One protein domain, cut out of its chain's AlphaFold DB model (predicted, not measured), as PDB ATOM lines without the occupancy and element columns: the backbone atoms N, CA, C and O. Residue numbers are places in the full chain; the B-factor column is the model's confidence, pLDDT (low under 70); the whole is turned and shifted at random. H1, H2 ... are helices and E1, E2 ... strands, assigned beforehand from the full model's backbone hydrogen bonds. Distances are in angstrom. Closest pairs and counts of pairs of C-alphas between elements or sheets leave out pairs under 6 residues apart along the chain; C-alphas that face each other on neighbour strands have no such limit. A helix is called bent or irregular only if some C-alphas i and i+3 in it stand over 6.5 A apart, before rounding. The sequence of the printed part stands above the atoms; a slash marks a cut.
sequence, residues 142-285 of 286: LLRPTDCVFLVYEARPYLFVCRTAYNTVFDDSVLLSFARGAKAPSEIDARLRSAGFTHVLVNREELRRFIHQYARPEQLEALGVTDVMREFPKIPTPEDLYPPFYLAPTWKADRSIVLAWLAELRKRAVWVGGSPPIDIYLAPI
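What this domain is: This is residues 142 to 285 of the 286 residues of an uncharacterized protein of Candidatus Hydrogenedentes bacterium (UniProt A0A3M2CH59). A small, twisted sheet of five strands has three helices, H1, H2 and H8, gathered on one side of it, each meeting it with a few residues. From the end of E3, H3 runs away from the sheet into a second group of short helices, H4 to H7, which lengthens the domain. The 144 printed residues hold five named strands and eight named helices in the order E1 E2 H1 H2 E3 H3 H4 H5 H6 H7 H8 E4 E5; the class is mixed, helices and strands. The mixed sheet has the order E2 E1 E3 E5 E4. The whole is compact, with a radius of gyration of the C-alphas of 14.8 A and spans of 44 by 33 by 27 A.

Where its parts are: The strands are E1, residues 148 to 152, 13.2 A long, beginning at C-alpha 148 (288.954, 231.769, 148.892); E2, 163 to 166; E3, 199 to 203, 13.2 A; E4, 271 to 273; and E5, 280 to 284, 13.8 A, ending at C-alpha 284 (298.232, 235.443, 150.771). The helices are H1, 174 to 179; H2, 185 to 194, 14.5 A; H3, 204 to 214, 14.9 A; H4, 217 to 221; H5, 228 to 234; H6, 238 to 241; H7, 243 to 246; and H8, 251 to 267, 23.2 A, beginning at C-alpha 251 (293.476, 248.920, 130.918). H5 and H8 are irregular: C-alphas 230 and 233 are 7.7 A apart, and 253 and 256 are 7.4 A apart.

How they stand to each other: E1 is parallel to E2, with N 149 and O 163 at 2.8 A, and to E3, with N 152 and O 201 at 2.8 A. E3 and E5 are antiparallel, with N 200 and O 283 at 2.8 A. E4 and E5 form a hairpin, with N 273 and O 280 at 2.9 A. E2, H1, H2 and E3 form a split strand-helix-strand unit, two strands running the same way with E1 between them, and its crossover is right-handed. H1, H2, H3 and H8 only graze the sheet. H8 touches H2 with residues 257 to 264 alone, closest at the C-alphas of Pro 185 and Trp 261, 4.6 A, about perpendicular at 83 degrees. H1 and H2 touch at Ala 179 and Ile 188, C-alphas 5.6 A apart, at a steep tilt of 53 degrees, opposite ways. H3 touches H5, closest at the C-alphas of His 212 and Val 228, 5.6 A, and H6, closest at those of Ile 211 and Leu 241, 5.9 A. H6 and H7 only just touch, with 3 pairs of C-alphas within 8 A, only at the corner; their closest C-alphas, of Asp 240 and Tyr 246, are 5.6 A apart. H4 touches no helix. In H1 to H4 every O i to N i+4 pair is within hydrogen-bond range; in H8 11 of 13 are, in H5 1 of 3, beside 2 of 4 O i to N i+3 pairs, and H6 and H7 are too short for such a pair.

The domain as a whole: The two C-alphas farthest apart, of Thr 146 and Glu 221, are 44.9 A apart. The printed part has no cut, and no link is long. The mean pLDDT of the printed part is 88.8, with residues 168 to 171 and 275 to 278 under 70.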
ATOM      1  N   LEU A 142     299.030 224.122 151.522       88.00
ATOM      2  CA  LEU A 142     299.073 225.525 151.090       88.00
ATOM      3  C   LEU A 142     297.697 226.196 151.112       88.00
ATOM      4  O   LEU A 142     297.615 227.413 151.209       88.00
ATOM      5  N   LEU A 143     296.631 225.407 150.978       89.81
ATOM      6  CA  LEU A 143     295.258 225.888 150.866       89.81
ATOM      7  C   LEU A 143     294.323 224.971 151.650       89.81
ATOM      8  O   LEU A 143     294.466 223.747 151.625       89.81
ATOM      9  N   ARG A 144     293.341 225.561 152.318       88.00
ATOM     10  CA  ARG A 144     292.299 224.892 153.102       88.00
ATOM     11  C   ARG A 144     290.957 224.977 152.370       88.00
ATOM     12  O   ARG A 144     290.732 225.941 151.648       88.00
ATOM     13  N   PRO A 145     290.007 224.052 152.598       84.06
ATOM     14  CA  PRO A 145     288.669 224.138 152.005       84.06
ATOM     15  C   PRO A 145     287.929 225.454 152.297       84.06
ATOM     16  O   PRO A 145     287.099 225.880 151.503       84.06
ATOM     17  N   THR A 146     288.234 226.099 153.426       85.44
ATOM     18  CA  THR A 146     287.650 227.384 153.839       85.44
ATOM     19  C   THR A 146     288.290 228.599 153.171       85.44
ATOM     20  O   THR A 146     287.782 229.703 153.339       85.44
ATOM     21  N   ASP A 147     289.409 228.430 152.464       91.62
ATOM     22  CA  ASP A 147     290.051 229.532 151.754       91.62
ATOM     23  C   ASP A 147     289.209 230.012 150.569       91.62
ATOM     24  O   ASP A 147     288.344 229.303 150.044       91.62
ATOM     25  N   CYS A 148     289.497 231.235 150.126       93.44
ATOM     26  CA  CYS A 148     288.954 231.769 148.892       93.44
ATOM     27  C   CYS A 148     290.082 232.329 148.024       93.44
ATOM     28  O   CYS A 148     290.766 233.274 148.414       93.44
ATOM     29  N   VAL A 149     290.301 231.734 146.854       93.50
ATOM     30  CA  VAL A 149     291.466 232.022 146.012       93.50
ATOM     31  C   VAL A 149     291.046 232.783 144.762       93.50
ATOM     32  O   VAL A 149     290.183 232.338 144.003       93.50
ATOM     33  N   PHE A 150     291.683 233.925 144.527       94.81
ATOM     34  CA  PHE A 150     291.561 234.658 143.276       94.81
ATOM     35  C   PHE A 150     292.617 234.176 142.275       94.81
ATOM     36  O   PHE A 150     293.812 234.186 142.568       94.81
ATOM     37  N   LEU A 151     292.185 233.723 141.102       93.56
ATOM     38  CA  LEU A 151     293.048 233.157 140.071       93.56
ATOM     39  C   LEU A 151     293.348 234.210 138.996       93.56
ATOM     40  O   LEU A 151     292.449 234.693 138.307       93.56
ATOM     41  N   VAL A 152     294.628 234.532 138.825       93.12
ATOM     42  CA  VAL A 152     295.136 235.444 137.797       93.12
ATOM     43  C   VAL A 152     295.826 234.624 136.711       93.12
ATOM     44  O   VAL A 152     296.721 233.825 136.991       93.12
ATOM     45  N   TYR A 153     295.387 234.828 135.469       90.94
ATOM     46  CA  TYR A 153     295.785 234.071 134.274       90.94
ATOM     47  C   TYR A 153     295.398 232.589 134.277       90.94
ATOM     48  O   TYR A 153     295.668 231.910 133.301       90.94
ATOM     49  N   GLU A 154     294.747 232.073 135.316       88.69
ATOM     50  CA  GLU A 154     294.313 230.678 135.390       88.69
ATOM     51  C   GLU A 154     292.794 230.577 135.207       88.69
ATOM     52  O   GLU A 154     292.037 231.326 135.819       88.69
ATOM     53  N   ALA A 155     292.352 229.638 134.369       81.31
ATOM     54  CA  ALA A 155     290.955 229.484 133.957       81.31
ATOM     55  C   ALA A 155     290.318 228.155 134.399       81.31
ATOM     56  O   ALA A 155     289.216 227.822 133.964       81.31
ATOM     57  N   ARG A 156     291.005 227.371 135.239       82.25
ATOM     58  CA  ARG A 156     290.570 226.047 135.710       82.25
ATOM     59  C   ARG A 156     290.201 226.076 137.204       82.25
ATOM     60  O   ARG A 156     290.865 225.425 138.014       82.25
ATOM     61  N   PRO A 157     289.121 226.780 137.597       80.62
ATOM     62  CA  PRO A 157     288.681 226.869 138.996       80.62
ATOM     63  C   PRO A 157     288.318 225.504 139.596       80.62
ATOM     64  O   PRO A 157     288.474 225.282 140.789       80.62
ATOM     65  N   TYR A 158     287.867 224.569 138.756       78.44
ATOM     66  CA  TYR A 158     287.381 223.241 139.135       78.44
ATOM     67  C   TYR A 158     288.482 222.310 139.671       78.44
ATOM     68  O   TYR A 158     288.195 221.221 140.167       78.44
ATOM     69  N   LEU A 159     289.751 222.714 139.563       82.62
ATOM     70  CA  LEU A 159     290.874 222.010 140.178       82.62
ATOM     71  C   LEU A 159     290.939 222.251 141.693       82.62
ATOM     72  O   LEU A 159     291.490 221.429 142.428       82.62
ATOM     73  N   PHE A 160     290.358 223.350 142.165       81.56
ATOM     74  CA  PHE A 160     290.434 223.783 143.551       81.56
ATOM     75  C   PHE A 160     289.235 223.281 144.354       81.56
ATOM     76  O   PHE A 160     288.115 223.203 143.856       81.56
ATOM     77  N   VAL A 161     289.487 222.912 145.608       82.69
ATOM     78  CA  VAL A 161     288.443 222.517 146.570       82.69
ATOM     79  C   VAL A 161     287.961 223.699 147.397       82.69
ATOM     80  O   VAL A 161     286.822 223.712 147.854       82.69
ATOM     81  N   CYS A 162     288.814 224.704 147.553       81.06
ATOM     82  CA  CYS A 162     288.450 226.000 148.096       81.06
ATOM     83  C   CYS A 162     287.613 226.812 147.097       81.06
ATOM     84  O   CYS A 162     287.594 226.540 145.892       81.06
ATOM     85  N   ARG A 163     286.921 227.841 147.595       85.75
ATOM     86  CA  ARG A 163     286.151 228.748 146.738       85.75
ATOM     87  C   ARG A 163     287.112 229.510 145.830       85.75
ATOM     88  O   ARG A 163     288.096 230.061 146.309       85.75
ATOM     89  N   THR A 164     286.806 229.615 144.544       85.62
ATOM     90  CA  THR A 164     287.641 230.372 143.605       85.62
ATOM     91  C   THR A 164     286.849 231.420 142.843       85.62
ATOM     92  O   THR A 164     285.650 231.268 142.605       85.62
ATOM     93  N   ALA A 165     287.531 232.495 142.463       85.19
ATOM     94  CA  ALA A 165     287.090 233.387 141.401       85.19
ATOM     95  C   ALA A 165     288.238 233.577 140.417       85.19
ATOM     96  O   ALA A 165     289.405 233.503 140.793       85.19
ATOM     97  N   TYR A 166     287.903 233.785 139.153       83.62
ATOM     98  CA  TYR A 166     288.865 233.829 138.065       83.62
ATOM     99  C   TYR A 166     288.293 234.636 136.908       83.62
ATOM    100  O   TYR A 166     287.083 234.854 136.833       83.62
ATOM    101  N   ASN A 167     289.167 235.044 135.994       71.31
ATOM    102  CA  ASN A 167     288.752 235.625 134.726       71.31
ATOM    103  C   ASN A 167     288.648 234.522 133.677       71.31
ATOM    104  O   ASN A 167     289.578 233.725 133.527       71.31
ATOM    105  N   THR A 168     287.582 234.512 132.880       62.72
ATOM    106  CA  THR A 168     287.660 233.818 131.592       62.72
ATOM    107  C   THR A 168     288.463 234.690 130.622       62.72
ATOM    108  O   THR A 168     288.566 235.904 130.789       62.72
ATOM    109  N   VAL A 169     289.063 234.088 129.594       62.12
ATOM    110  CA  VAL A 169     289.823 234.852 128.586       62.12
ATOM    111  C   VAL A 169     288.947 235.693 127.649       62.12
ATOM    112  O   VAL A 169     289.484 236.378 126.782       62.12
ATOM    113  N   PHE A 170     287.623 235.631 127.813       62.00
ATOM    114  CA  PHE A 170     286.641 236.259 126.930       62.00
ATOM    115  C   PHE A 170     285.711 237.248 127.647       62.00
ATOM    116  O   PHE A 170     284.987 237.968 126.965       62.00
ATOM    117  N   ASP A 171     285.743 237.305 128.981       66.25
ATOM    118  CA  ASP A 171     284.882 238.177 129.785       66.25
ATOM    119  C   ASP A 171     285.660 239.362 130.378       66.25
ATOM    120  O   ASP A 171     286.896 239.408 130.361       66.25
ATOM    121  N   ASP A 172     284.919 240.313 130.951       71.94
ATOM    122  CA  ASP A 172     285.485 241.416 131.720       71.94
ATOM    123  C   ASP A 172     286.398 240.897 132.840       71.94
ATOM    124  O   ASP A 172     286.045 240.020 133.634       71.94
ATOM    125  N   SER A 173     287.593 241.479 132.930       83.44
ATOM    126  CA  SER A 173     288.570 241.098 133.944       83.44
ATOM    127  C   SER A 173     288.099 241.499 135.346       83.44
ATOM    128  O   SER A 173     288.057 242.684 135.692       83.44
ATOM    129  N   VAL A 174     287.844 240.506 136.201       86.62
ATOM    130  CA  VAL A 174     287.546 240.692 137.629       86.62
ATOM    131  C   VAL A 174     288.690 241.439 138.320       86.62
ATOM    132  O   VAL A 174     288.437 242.330 139.128       86.62
ATOM    133  N   LEU A 175     289.948 241.173 137.946       91.25
ATOM    134  CA  LEU A 175     291.093 241.933 138.461       91.25
ATOM    135  C   LEU A 175     290.980 243.424 138.125       91.25
ATOM    136  O   LEU A 175     291.222 244.259 138.993       91.25
ATOM    137  N   LEU A 176     290.576 243.772 136.899       91.94
ATOM    138  CA  LEU A 176     290.398 245.178 136.526       91.94
ATOM    139  C   LEU A 176     289.235 245.823 137.283       91.94
ATOM    140  O   LEU A 176     289.319 246.998 137.625       91.94
ATOM    141  N   SER A 177     288.188 245.065 137.627       90.56
ATOM    142  CA  SER A 177     287.120 245.580 138.496       90.56
ATOM    143  C   SER A 177     287.640 245.969 139.890       90.56
ATOM    144  O   SER A 177     287.262 247.017 140.414       90.56
ATOM    145  N   PHE A 178     288.577 245.196 140.451       93.00
ATOM    146  CA  PHE A 178     289.224 245.517 141.725       93.00
ATOM    147  C   PHE A 178     290.278 246.618 141.603       93.00
ATOM    148  O   PHE A 178     290.416 247.421 142.524       93.00
ATOM    149  N   ALA A 179     290.984 246.699 140.476       94.50
ATOM    150  CA  ALA A 179     292.005 247.712 140.223       94.50
ATOM    151  C   ALA A 179     291.431 249.093 139.881       94.50
ATOM    152  O   ALA A 179     292.106 250.099 140.088       94.50
ATOM    153  N   ARG A 180     290.187 249.160 139.391       93.25
ATOM    154  CA  ARG A 180     289.585 250.388 138.862       93.25
ATOM    155  C   ARG A 180     289.674 251.556 139.841       93.25
ATOM    156  O   ARG A 180     289.077 251.528 140.920       93.25
ATOM    157  N   GLY A 181     290.403 252.598 139.454       92.62
ATOM    158  CA  GLY A 181     290.574 253.807 140.266       92.62
ATOM    159  C   GLY A 181     291.358 253.599 141.567       92.62
ATOM    160  O   GLY A 181     291.302 254.466 142.438       92.62
ATOM    161  N   ALA A 182     292.045 252.464 141.730       95.62
ATOM    162  CA  ALA A 182     292.970 252.255 142.835       95.62
ATOM    163  C   ALA A 182     294.196 253.162 142.670       95.62
ATOM    164  O   ALA A 182     294.749 253.277 141.575       95.62
ATOM    165  N   LYS A 183     294.636 253.801 143.757       95.69
ATOM    166  CA  LYS A 183     295.823 254.679 143.745       95.69
ATOM    167  C   LYS A 183     297.078 254.001 144.287       95.69
ATOM    168  O   LYS A 183     298.183 254.462 144.013       95.69
ATOM    169  N   ALA A 184     296.911 252.909 145.029       96.44
ATOM    170  CA  ALA A 184     297.994 252.110 145.592       96.44
ATOM    171  C   ALA A 184     297.686 250.602 145.486       96.44
ATOM    172  O   ALA A 184     296.518 250.218 145.579       96.44
ATOM    173  N   PRO A 185     298.704 249.727 145.340       96.75
ATOM    174  CA  PRO A 185     298.508 248.275 145.325       96.75
ATOM    175  C   PRO A 185     297.727 247.736 146.532       96.75
ATOM    176  O   PRO A 185     296.902 246.837 146.392       96.75
ATOM    177  N   SER A 186     297.934 248.328 147.710       96.56
ATOM    178  CA  SER A 186     297.235 247.960 148.946       96.56
ATOM    179  C   SER A 186     295.722 248.191 148.888       96.56
ATOM    180  O   SER A 186     294.976 247.525 149.603       96.56
ATOM    181  N   GLU A 187     295.235 249.092 148.029       97.75
ATOM    182  CA  GLU A 187     293.796 249.279 147.823       97.75
ATOM    183  C   GLU A 187     293.178 248.091 147.077       97.75
ATOM    184  O   GLU A 187     292.047 247.710 147.374       97.75
ATOM    185  N   ILE A 188     293.920 247.469 146.152       97.25
ATOM    186  CA  ILE A 188     293.487 246.242 145.469       97.25
ATOM    187  C   ILE A 188     293.402 245.099 146.485       97.25
ATOM    188  O   ILE A 188     292.387 244.403 146.533       97.25
ATOM    189  N   ASP A 189     294.407 244.964 147.357       96.94
ATOM    190  CA  ASP A 189     294.388 243.986 148.455       96.94
ATOM    191  C   ASP A 189     293.189 244.191 149.384       96.94
ATOM    192  O   ASP A 189     292.472 243.241 149.686       96.94
ATOM    193  N   ALA A 190     292.927 245.433 149.804       97.25
ATOM    194  CA  ALA A 190     291.803 245.753 150.677       97.25
ATOM    195  C   ALA A 190     290.455 245.391 150.035       97.25
ATOM    196  O   ALA A 190     289.579 244.841 150.705       97.25
ATOM    197  N   ARG A 191     290.294 245.648 148.730       97.12
ATOM    198  CA  ARG A 191     289.075 245.296 147.991       97.12
ATOM    199  C   ARG A 191     288.921 243.784 147.844       97.12
ATOM    200  O   ARG A 191     287.841 243.268 148.122       97.12
ATOM    201  N   LEU A 192     289.990 243.066 147.497       95.69
ATOM    202  CA  LEU A 192     289.980 241.600 147.441       95.69
ATOM    203  C   LEU A 192     289.642 240.989 148.810       95.69
ATOM    204  O   LEU A 192     288.771 240.124 148.901       95.69
ATOM    205  N   ARG A 193     290.252 241.496 149.885       96.31
ATOM    206  CA  ARG A 193     289.952 241.079 151.260       96.31
ATOM    207  C   ARG A 193     288.492 241.344 151.620       96.31
ATOM    208  O   ARG A 193     287.830 240.470 152.169       96.31
ATOM    209  N   SER A 194     287.962 242.519 151.267       96.31
ATOM    210  CA  SER A 194     286.553 242.864 151.506       96.31
ATOM    211  C   SER A 194     285.577 241.960 150.741       96.31
ATOM    212  O   SER A 194     284.481 241.691 151.224       96.31
ATOM    213  N   ALA A 195     285.996 241.435 149.585       93.81
ATOM    214  CA  ALA A 195     285.249 240.449 148.807       93.81
ATOM    215  C   ALA A 195     285.398 239.008 149.343       93.81
ATOM    216  O   ALA A 195     284.771 238.087 148.818       93.81
ATOM    217  N   GLY A 196     286.194 238.810 150.399       94.19
ATOM    218  CA  GLY A 196     286.375 237.534 151.083       94.19
ATOM    219  C   GLY A 196     287.502 236.661 150.533       94.19
ATOM    220  O   GLY A 196     287.594 235.505 150.937       94.19
ATOM    221  N   PHE A 197     288.353 237.173 149.636       95.88
ATOM    222  CA  PHE A 197     289.516 236.427 149.152       95.88
ATOM    223  C   PHE A 197     290.608 236.347 150.225       95.88
ATOM    224  O   PHE A 197     290.929 237.342 150.873       95.88
ATOM    225  N   THR A 198     291.203 235.163 150.378       96.06
ATOM    226  CA  THR A 198     292.314 234.886 151.302       96.06
ATOM    227  C   THR A 198     293.653 234.748 150.581       96.06
ATOM    228  O   THR A 198     294.689 235.092 151.144       96.06
ATOM    229  N   HIS A 199     293.648 234.292 149.326       96.56
ATOM    230  CA  HIS A 199     294.861 234.108 148.530       96.56
ATOM    231  C   HIS A 199     294.674 234.575 147.089       96.56
ATOM    232  O   HIS A 199     293.560 234.636 146.568       96.56
ATOM    233  N   VAL A 200     295.795 234.827 146.424       96.25
ATOM    234  CA  VAL A 200     295.881 235.019 144.981       96.25
ATOM    235  C   VAL A 200     296.857 234.003 144.408       96.25
ATOM    236  O   VAL A 200     297.989 233.882 144.880       96.25
ATOM    237  N   LEU A 201     296.424 233.293 143.374       95.75
ATOM    238  CA  LEU A 201     297.282 232.454 142.551       95.75
ATOM    239  C   LEU A 201     297.528 233.158 141.225       95.75
ATOM    240  O   LEU A 201     296.579 233.548 140.552       95.75
ATOM    241  N   VAL A 202     298.788 233.275 140.826       94.19
ATOM    242  CA  VAL A 202     299.165 233.842 139.531       94.19
ATOM    243  C   VAL A 202     299.845 232.765 138.705       94.19
ATOM    244  O   VAL A 202     300.839 232.190 139.140       94.19
ATOM    245  N   ASN A 203     299.308 232.488 137.515       93.06
ATOM    246  CA  ASN A 203     299.817 231.442 136.633       93.06
ATOM    247  C   ASN A 203     300.425 232.016 135.340       93.06
ATOM    248  O   ASN A 203     299.760 232.120 134.307       93.06
ATOM    249  N   ARG A 204     301.717 232.363 135.368       90.62
ATOM    250  CA  ARG A 204     302.402 232.889 134.172       90.62
ATOM    251  C   ARG A 204     302.623 231.844 133.068       90.62
ATOM    252  O   ARG A 204     302.777 232.252 131.918       90.62
ATOM    253  N   GLU A 205     302.586 230.539 133.368       87.75
ATOM    254  CA  GLU A 205     302.575 229.490 132.323       87.75
ATOM    255  C   GLU A 205     301.369 229.664 131.406       87.75
ATOM    256  O   GLU A 205     301.463 229.609 130.180       87.75
ATOM    257  N   GLU A 206     300.215 229.880 132.026       87.88
ATOM    258  CA  GLU A 206     298.961 229.979 131.306       87.88
ATOM    259  C   GLU A 206     298.886 231.297 130.532       87.88
ATOM    260  O   GLU A 206     298.445 231.304 129.384       87.88
ATOM    261  N   LEU A 207     299.429 232.388 131.092       90.62
ATOM    262  CA  LEU A 207     299.618 233.642 130.360       90.62
ATOM    263  C   LEU A 207     300.468 233.433 129.099       90.62
ATOM    264  O   LEU A 207     300.071 233.877 128.023       90.62
ATOM    265  N   ARG A 208     301.593 232.713 129.197       90.19
ATOM    266  CA  ARG A 208     302.424 232.364 128.033       90.19
ATOM    267  C   ARG A 208     301.618 231.618 126.973       90.19
ATOM    268  O   ARG A 208     301.671 231.985 125.799       90.19
ATOM    269  N   ARG A 209     300.830 230.617 127.380       86.75
ATOM    270  CA  ARG A 209     299.963 229.865 126.461       86.75
ATOM    271  C   ARG A 209     298.897 230.758 125.822       86.75
ATOM    272  O   ARG A 209     298.629 230.623 124.633       86.75
ATOM    273  N   PHE A 210     298.309 231.681 126.582       87.94
ATOM    274  CA  PHE A 210     297.315 232.615 126.059       87.94
ATOM    275  C   PHE A 210     297.900 233.601 125.057       87.94
ATOM    276  O   PHE A 210     297.277 233.829 124.026       87.94
ATOM    277  N   ILE A 211     299.097 234.130 125.299       89.88
ATOM    278  CA  ILE A 211     299.778 234.991 124.327       89.88
ATOM    279  C   ILE A 211     300.079 234.205 123.056       89.88
ATOM    280  O   ILE A 211     299.782 234.679 121.968       89.88
ATOM    281  N   HIS A 212     300.593 232.979 123.180       89.00
ATOM    282  CA  HIS A 212     300.868 232.146 122.012       89.00
ATOM    283  C   HIS A 212     299.609 231.875 121.170       89.00
ATOM    284  O   HIS A 212     299.682 231.862 119.945       89.00
ATOM    285  N   GLN A 213     298.459 231.678 121.820       87.69
ATOM    286  CA  GLN A 213     297.213 231.322 121.146       87.69
ATOM    287  C   GLN A 213     296.411 232.528 120.628       87.69
ATOM    288  O   GLN A 213     295.698 232.391 119.636       87.69
ATOM    289  N   TYR A 214     296.477 233.678 121.307       86.00
ATOM    290  CA  TYR A 214     295.537 234.787 121.095       86.00
ATOM    291  C   TYR A 214     296.187 236.152 120.843       86.00
ATOM    292  O   TYR A 214     295.466 237.093 120.503       86.00
ATOM    293  N   ALA A 215     297.505 236.305 121.007       86.56
ATOM    294  CA  ALA A 215     298.164 237.543 120.600       86.56
ATOM    295  C   ALA A 215     298.185 237.646 119.070       86.56
ATOM    296  O   ALA A 215     298.358 236.651 118.363       86.56
ATOM    297  N   ARG A 216     297.999 238.859 118.548       86.31
ATOM    298  CA  ARG A 216     298.034 239.086 117.100       86.31
ATOM    299  C   ARG A 216     299.482 239.008 116.605       86.31
ATOM    300  O   ARG A 216     300.356 239.541 117.292       86.31
ATOM    301  N   PRO A 217     299.741 238.446 115.409       86.31
ATOM    302  CA  PRO A 217     301.087 238.398 114.836       86.31
ATOM    303  C   PRO A 217     301.790 239.762 114.842       86.31
ATOM    304  O   PRO A 217     302.898 239.872 115.351       86.31
ATOM    305  N   GLU A 218     301.091 240.823 114.435       88.06
ATOM    306  CA  GLU A 218     301.600 242.204 114.417       88.06
ATOM    307  C   GLU A 218     302.088 242.697 115.794       88.06
ATOM    308  O   GLU A 218     303.075 243.426 115.889       88.06
ATOM    309  N   GLN A 219     301.420 242.295 116.884       89.31
ATOM    310  CA  GLN A 219     301.818 242.672 118.246       89.31
ATOM    311  C   GLN A 219     303.115 241.970 118.664       89.31
ATOM    312  O   GLN A 219     303.932 242.553 119.372       89.31
ATOM    313  N   LEU A 220     303.295 240.718 118.239       90.25
ATOM    314  CA  LEU A 220     304.496 239.931 118.516       90.25
ATOM    315  C   LEU A 220     305.674 240.405 117.657       90.25
ATOM    316  O   LEU A 220     306.778 240.572 118.172       90.25
ATOM    317  N   GLU A 221     305.424 240.710 116.382       89.31
ATOM    318  CA  GLU A 221     306.403 241.276 115.451       89.31
ATOM    319  C   GLU A 221     306.928 242.633 115.929       89.31
ATOM    320  O   GLU A 221     308.140 242.851 115.930       89.31
ATOM    321  N   ALA A 222     306.051 243.511 116.429       90.56
ATOM    322  CA  ALA A 222     306.445 244.796 117.012       90.56
ATOM    323  C   ALA A 222     307.380 244.652 118.230       90.56
ATOM    324  O   ALA A 222     308.134 245.571 118.548       90.56
ATOM    325  N   LEU A 223     307.345 243.498 118.902       91.25
ATOM    326  CA  LEU A 223     308.220 243.151 120.023       91.25
ATOM    327  C   LEU A 223     309.440 242.318 119.594       91.25
ATOM    328  O   LEU A 223     310.243 241.936 120.444       91.25
ATOM    329  N   GLY A 224     309.581 242.009 118.300       91.69
ATOM    330  CA  GLY A 224     310.634 241.135 117.777       91.69
ATOM    331  C   GLY A 224     310.512 239.675 118.230       91.69
ATOM    332  O   GLY A 224     311.505 238.949 118.231       91.69
ATOM    333  N   VAL A 225     309.320 239.238 118.645       92.06
ATOM    334  CA  VAL A 225     309.063 237.886 119.156       92.06
ATOM    335  C   VAL A 225     308.588 236.987 118.019       92.06
ATOM    336  O   VAL A 225     307.530 237.212 117.442       92.06
ATOM    337  N   THR A 226     309.350 235.930 117.733       88.75
ATOM    338  CA  THR A 226     309.014 234.939 116.689       88.75
ATOM    339  C   THR A 226     308.499 233.618 117.261       88.75
ATOM    340  O   THR A 226     307.627 232.985 116.675       88.75
ATOM    341  N   ASP A 227     308.986 233.226 118.441       89.56
ATOM    342  CA  ASP A 227     308.537 232.046 119.179       89.56
ATOM    343  C   ASP A 227     308.186 232.444 120.615       89.56
ATOM    344  O   ASP A 227     309.055 232.553 121.483       89.56
ATOM    345  N   VAL A 228     306.893 232.647 120.877       88.88
ATOM    346  CA  VAL A 228     306.389 233.016 122.209       88.88
ATOM    347  C   VAL A 228     306.780 231.980 123.260       88.88
ATOM    348  O   VAL A 228     307.122 232.351 124.378       88.88
ATOM    349  N   MET A 229     306.758 230.686 122.939       87.69
ATOM    350  CA  MET A 229     306.978 229.643 123.941       87.69
ATOM    351  C   MET A 229     308.408 229.669 124.482       87.69
ATOM    352  O   MET A 229     308.609 229.470 125.687       87.69
ATOM    353  N   ARG A 230     309.376 229.967 123.610       86.75
ATOM    354  CA  ARG A 230     310.795 230.105 123.953       86.75
ATOM    355  C   ARG A 230     311.157 231.503 124.456       86.75
ATOM    356  O   ARG A 230     312.020 231.642 125.318       86.75
ATOM    357  N   GLU A 231     310.528 232.539 123.911       90.62
ATOM    358  CA  GLU A 231     310.952 233.935 124.083       90.62
ATOM    359  C   GLU A 231     310.064 234.746 125.026       90.62
ATOM    360  O   GLU A 231     310.362 235.908 125.280       90.62
ATOM    361  N   PHE A 232     309.045 234.128 125.632       89.69
ATOM    362  CA  PHE A 232     308.219 234.740 126.678       89.69
ATOM    363  C   PHE A 232     309.016 235.492 127.762       89.69
ATOM    364  O   PHE A 232     308.610 236.601 128.106       89.69
ATOM    365  N   PRO A 233     310.171 234.995 128.262       87.44
ATOM    366  CA  PRO A 233     310.990 235.734 129.229       87.44
ATOM    367  C   PRO A 233     311.492 237.100 128.752       87.44
ATOM    368  O   PRO A 233     311.824 237.946 129.575       87.44
ATOM    369  N   LYS A 234     311.585 237.306 127.432       86.56
ATOM    370  CA  LYS A 234     312.035 238.561 126.823       86.56
ATOM    371  C   LYS A 234     310.916 239.595 126.724       86.56
ATOM    372  O   LYS A 234     311.211 240.759 126.484       86.56
ATOM    373  N   ILE A 235     309.653 239.185 126.884       89.56
ATOM    374  CA  ILE A 235     308.494 240.076 126.817       89.56
ATOM    375  C   ILE A 235     308.444 240.878 128.127       89.56
ATOM    376  O   ILE A 235     308.175 240.286 129.175       89.56
ATOM    377  N   PRO A 236     308.688 242.205 128.111       85.56
ATOM    378  CA  PRO A 236     308.802 242.987 129.345       85.56
ATOM    379  C   PRO A 236     307.480 243.082 130.111       85.56
ATOM    380  O   PRO A 236     307.467 243.038 131.338       85.56
ATOM    381  N   THR A 237     306.369 243.202 129.379       90.50
ATOM    382  CA  THR A 237     305.014 243.350 129.926       90.50
ATOM    383  C   THR A 237     304.032 242.439 129.187       90.50
ATOM    384  O   THR A 237     303.240 242.904 128.364       90.50
ATOM    385  N   PRO A 238     304.078 241.115 129.443       92.38
ATOM    386  CA  PRO A 238     303.199 240.143 128.785       92.38
ATOM    387  C   PRO A 238     301.708 240.408 129.046       92.38
ATOM    388  O   PRO A 238     300.860 239.995 128.260       92.38
ATOM    389  N   GLU A 239     301.383 241.146 130.104       93.00
ATOM    390  CA  GLU A 239     300.048 241.656 130.415       93.00
ATOM    391  C   GLU A 239     299.424 242.478 129.283       93.00
ATOM    392  O   GLU A 239     298.213 242.413 129.082       93.00
ATOM    393  N   ASP A 240     300.231 243.199 128.501       93.25
ATOM    394  CA  ASP A 240     299.742 243.989 127.360       93.25
ATOM    395  C   ASP A 240     299.291 243.124 126.179       93.25
ATOM    396  O   ASP A 240     298.633 243.607 125.260       93.25
ATOM    397  N   LEU A 241     299.634 241.839 126.207       91.94
ATOM    398  CA  LEU A 241     299.231 240.847 125.216       91.94
ATOM    399  C   LEU A 241     298.141 239.914 125.760       91.94
ATOM    400  O   LEU A 241     297.697 239.009 125.054       91.94
ATOM    401  N   TYR A 242     297.684 240.127 126.999       90.06
ATOM    402  CA  TYR A 242     296.620 239.338 127.605       90.06
ATOM    403  C   TYR A 242     295.238 239.887 127.204       90.06
ATOM    404  O   TYR A 242     294.919 241.018 127.581       90.06
ATOM    405  N   PRO A 243     294.391 239.129 126.473       86.44
ATOM    406  CA  PRO A 243     293.139 239.659 125.920       86.44
ATOM    407  C   PRO A 243     292.195 240.309 126.935       86.44
ATOM    408  O   PRO A 243     291.767 241.433 126.672       86.44
ATOM    409  N   PRO A 244     291.942 239.724 128.124       87.81
ATOM    410  CA  PRO A 244     291.107 240.374 129.138       87.81
ATOM    411  C   PRO A 244     291.637 241.720 129.640       87.81
ATOM    412  O   PRO A 244     290.900 242.458 130.289       87.81
ATOM    413  N   PHE A 245     292.916 242.031 129.405       90.75
ATOM    414  CA  PHE A 245     293.493 243.328 129.738       90.75
ATOM    415  C   PHE A 245     293.482 244.244 128.523       90.75
ATOM    416  O   PHE A 245     292.803 245.261 128.557       90.75
ATOM    417  N   TYR A 246     294.152 243.899 127.421       87.56
ATOM    418  CA  TYR A 246     294.297 244.852 126.313       87.56
ATOM    419  C   TYR A 246     292.977 245.184 125.598       87.56
ATOM    420  O   TYR A 246     292.883 246.239 124.972       87.56
ATOM    421  N   LEU A 247     291.960 244.313 125.677       87.38
ATOM    422  CA  LEU A 247     290.619 244.600 125.155       87.38
ATOM    423  C   LEU A 247     289.790 245.477 126.103       87.38
ATOM    424  O   LEU A 247     288.803 246.071 125.673       87.38
ATOM    425  N   ALA A 248     290.170 245.573 127.378       89.25
ATOM    426  CA  ALA A 248     289.420 246.330 128.364       89.25
ATOM    427  C   ALA A 248     289.662 247.842 128.194       89.25
ATOM    428  O   ALA A 248     290.810 248.295 128.257       89.25
ATOM    429  N   PRO A 249     288.603 248.671 128.088       90.38
ATOM    430  CA  PRO A 249     288.750 250.119 127.919       90.38
ATOM    431  C   PRO A 249     289.529 250.803 129.050       90.38
ATOM    432  O   PRO A 249     290.165 251.835 128.835       90.38
ATOM    433  N   THR A 250     289.493 250.238 130.260       90.38
ATOM    434  CA  THR A 250     290.162 250.815 131.433       90.38
ATOM    435  C   THR A 250     291.627 250.411 131.556       90.38
ATOM    436  O   THR A 250     292.344 251.026 132.342       90.38
ATOM    437  N   TRP A 251     292.118 249.452 130.758       93.38
ATOM    438  CA  TRP A 251     293.476 248.920 130.918       93.38
ATOM    439  C   TRP A 251     294.544 250.000 130.870       93.38
ATOM    440  O   TRP A 251     295.410 250.033 131.732       93.38
ATOM    441  N   LYS A 252     294.453 250.953 129.939       93.00
ATOM    442  CA  LYS A 252     295.435 252.042 129.848       93.00
ATOM    443  C   LYS A 252     295.551 252.850 131.151       93.00
ATOM    444  O   LYS A 252     296.645 253.300 131.476       93.00
ATOM    445  N   ALA A 253     294.445 253.032 131.873       93.50
ATOM    446  CA  ALA A 253     294.421 253.737 133.152       93.50
ATOM    447  C   ALA A 253     294.872 252.839 134.317       93.50
ATOM    448  O   ALA A 253     295.630 253.286 135.172       93.50
ATOM    449  N   ASP A 254     294.452 251.571 134.320       94.19
ATOM    450  CA  ASP A 254     294.697 250.632 135.423       94.19
ATOM    451  C   ASP A 254     296.045 249.877 135.297       94.19
ATOM    452  O   ASP A 254     296.497 249.218 136.233       94.19
ATOM    453  N   ARG A 255     296.727 249.963 134.149       95.31
ATOM    454  CA  ARG A 255     297.924 249.169 133.827       95.31
ATOM    455  C   ARG A 255     299.037 249.315 134.851       95.31
ATOM    456  O   ARG A 255     299.572 248.317 135.326       95.31
ATOM    457  N   SER A 256     299.421 250.548 135.178       95.88
ATOM    458  CA  SER A 256     300.533 250.796 136.103       95.88
ATOM    459  C   SER A 256     300.241 250.238 137.493       95.88
ATOM    460  O   SER A 256     301.123 249.633 138.101       95.88
ATOM    461  N   ILE A 257     299.000 250.385 137.968       97.06
ATOM    462  CA  ILE A 257     298.616 249.929 139.301       97.06
ATOM    463  C   ILE A 257     298.517 248.404 139.380       97.06
ATOM    464  O   ILE A 257     298.975 247.819 140.360       97.06
ATOM    465  N   VAL A 258     298.019 247.747 138.328       96.06
ATOM    466  CA  VAL A 258     297.975 246.280 138.239       96.06
ATOM    467  C   VAL A 258     299.382 245.690 138.197       96.06
ATOM    468  O   VAL A 258     299.670 244.759 138.945       96.06
ATOM    469  N   LEU A 259     300.280 246.241 137.374       95.75
ATOM    470  CA  LEU A 259     301.663 245.762 137.288       95.75
ATOM    471  C   LEU A 259     302.417 245.955 138.612       95.75
ATOM    472  O   LEU A 259     303.121 245.048 139.055       95.75
ATOM    473  N   ALA A 260     302.231 247.103 139.271       96.56
ATOM    474  CA  ALA A 260     302.796 247.346 140.596       96.56
ATOM    475  C   ALA A 260     302.260 246.340 141.627       96.56
ATOM    476  O   ALA A 260     303.029 245.777 142.404       96.56
ATOM    477  N   TRP A 261     300.957 246.058 141.599       96.88
ATOM    478  CA  TRP A 261     300.342 245.081 142.490       96.88
ATOM    479  C   TRP A 261     300.843 243.654 142.262       96.88
ATOM    480  O   TRP A 261     301.200 242.988 143.229       96.88
ATOM    481  N   LEU A 262     300.969 243.199 141.012       94.75
ATOM    482  CA  LEU A 262     301.544 241.884 140.698       94.75
ATOM    483  C   LEU A 262     302.998 241.762 141.178       94.75
ATOM    484  O   LEU A 262     303.404 240.711 141.679       94.75
ATOM    485  N   ALA A 263     303.785 242.835 141.057       93.44
ATOM    486  CA  ALA A 263     305.161 242.862 141.542       93.44
ATOM    487  C   ALA A 263     305.240 242.751 143.075       93.44
ATOM    488  O   ALA A 263     306.052 241.978 143.584       93.44
ATOM    489  N   GLU A 264     304.390 243.472 143.813       94.56
ATOM    490  CA  GLU A 264     304.314 243.370 145.278       94.56
ATOM    491  C   GLU A 264     303.789 242.005 145.737       94.56
ATOM    492  O   GLU A 264     304.350 241.388 146.643       94.56
ATOM    493  N   LEU A 265     302.759 241.486 145.065       93.56
ATOM    494  CA  LEU A 265     302.174 240.179 145.347       93.56
ATOM    495  C   LEU A 265     303.218 239.061 145.239       93.56
ATOM    496  O   LEU A 265     303.283 238.179 146.097       93.56
ATOM    497  N   ARG A 266     304.079 239.120 144.218       91.62
ATOM    498  CA  ARG A 266     305.159 238.151 144.026       91.62
ATOM    499  C   ARG A 266     306.162 238.146 145.184       91.62
ATOM    500  O   ARG A 266     306.623 237.074 145.569       91.62
ATOM    501  N   LYS A 267     306.502 239.308 145.754       92.31
ATOM    502  CA  LYS A 267     307.483 239.418 146.856       92.31
ATOM    503  C   LYS A 267     307.033 238.703 148.131       92.31
ATOM    504  O   LYS A 267     307.871 238.304 148.929       92.31
ATOM    505  N   ARG A 268     305.721 238.547 148.315       92.81
ATOM    506  CA  ARG A 268     305.105 237.912 149.488       92.81
ATOM    507  C   ARG A 268     304.563 236.507 149.213       92.81
ATOM    508  O   ARG A 268     303.786 235.990 150.012       92.81
ATOM    509  N   ALA A 269     304.916 235.908 148.077       92.94
ATOM    510  CA  ALA A 269     304.470 234.565 147.738       92.94
ATOM    511  C   ALA A 269     304.922 233.552 148.803       92.94
ATOM    512  O   ALA A 269     306.099 233.481 149.151       92.94
ATOM    513  N   VAL A 270     303.980 232.747 149.296       91.69
ATOM    514  CA  VAL A 270     304.253 231.641 150.235       91.69
ATOM    515  C   VAL A 270     304.690 230.376 149.504       91.69
ATOM    516  O   VAL A 270     305.248 229.461 150.103       91.69
ATOM    517  N   TRP A 271     304.438 230.325 148.198       91.88
ATOM    518  CA  TRP A 271     304.899 229.262 147.326       91.88
ATOM    519  C   TRP A 271     305.177 229.813 145.932       91.88
ATOM    520  O   TRP A 271     304.394 230.604 145.400       91.88
ATOM    521  N   VAL A 272     306.280 229.364 145.341       89.75
ATOM    522  CA  VAL A 272     306.682 229.657 143.966       89.75
ATOM    523  C   VAL A 272     307.154 228.352 143.344       89.75
ATOM    524  O   VAL A 272     307.910 227.609 143.972       89.75
ATOM    525  N   GLY A 273     306.734 228.081 142.116       85.81
ATOM    526  CA  GLY A 273     307.187 226.919 141.370       85.81
ATOM    527  C   GLY A 273     307.110 227.127 139.867       85.81
ATOM    528  O   GLY A 273     306.458 228.046 139.370       85.81
ATOM    529  N   GLY A 274     307.796 226.232 139.163       74.12
ATOM    530  CA  GLY A 274     308.078 226.328 137.734       74.12
ATOM    531  C   GLY A 274     309.583 226.414 137.481       74.12
ATOM    532  O   GLY A 274     310.368 226.738 138.374       74.12
ATOM    533  N   SER A 275     310.008 226.056 136.269       64.06
ATOM    534  CA  SER A 275     311.411 226.180 135.859       64.06
ATOM    535  C   SER A 275     311.667 227.570 135.274       64.06
ATOM    536  O   SER A 275     310.809 228.077 134.552       64.06
ATOM    537  N   PRO A 276     312.810 228.219 135.565       59.62
ATOM    538  CA  PRO A 276     312.934 229.637 135.291       59.62
ATOM    539  C   PRO A 276     312.940 230.041 133.805       59.62
ATOM    540  O   PRO A 276     313.536 229.347 132.980       59.62
ATOM    541  N   PRO A 277     312.395 231.236 133.507       56.09
ATOM    542  CA  PRO A 277     311.547 232.019 134.394       56.09
ATOM    543  C   PRO A 277     310.091 231.705 134.072       56.09
ATOM    544  O   PRO A 277     309.497 232.310 133.177       56.09
ATOM    545  N   ILE A 278     309.511 230.763 134.812       61.62
ATOM    546  CA  ILE A 278     308.069 230.609 134.828       61.62
ATOM    547  C   ILE A 278     307.594 230.578 136.268       61.62
ATOM    548  O   ILE A 278     307.844 229.635 137.010       61.62
ATOM    549  N   ASP A 279     306.956 231.677 136.665       77.19
ATOM    550  CA  ASP A 279     306.568 231.933 138.043       77.19
ATOM    551  C   ASP A 279     305.076 231.654 138.185       77.19
ATOM    552  O   ASP A 279     304.246 232.553 138.013       77.19
ATOM    553  N   ILE A 280     304.729 230.397 138.462       90.94
ATOM    554  CA  ILE A 280     303.463 230.127 139.135       90.94
ATOM    555  C   ILE A 280     303.703 230.406 140.609       90.94
ATOM    556  O   ILE A 280     304.636 229.867 141.203       90.94
ATOM    557  N   TYR A 281     302.880 231.256 141.207       92.44
ATOM    558  CA  TYR A 281     303.013 231.557 142.622       92.44
ATOM    559  C   TYR A 281     301.667 231.712 143.309       92.44
ATOM    560  O   TYR A 281     300.671 232.111 142.704       92.44
ATOM    561  N   LEU A 282     301.668 231.379 144.596       94.75
ATOM    562  CA  LEU A 282     300.553 231.566 145.509       94.75
ATOM    563  C   LEU A 282     300.977 232.575 146.572       94.75
ATOM    564  O   LEU A 282     302.001 232.396 147.234       94.75
ATOM    565  N   ALA A 283     300.181 233.619 146.747       95.44
ATOM    566  CA  ALA A 283     300.426 234.662 147.727       95.44
ATOM    567  C   ALA A 283     299.180 234.880 148.594       95.44
ATOM    568  O   ALA A 283     298.071 234.935 148.056       95.44
ATOM    569  N   PRO A 284     299.329 235.026 149.919       95.50
ATOM    570  CA  PRO A 284     298.232 235.443 150.771       95.50
ATOM    571  C   PRO A 284     297.868 236.899 150.467       95.50
ATOM    572  O   PRO A 284     298.706 237.708 150.040       95.50
ATOM    573  N   ILE A 285     296.606 237.230 150.701       93.19
ATOM    574  CA  ILE A 285     296.172 238.617 150.814       93.19
ATOM    575  C   ILE A 285     296.429 239.017 152.276       93.19
ATOM    576  O   ILE A 285     295.965 238.302 153.167       93.19
TER     577      ILE A 285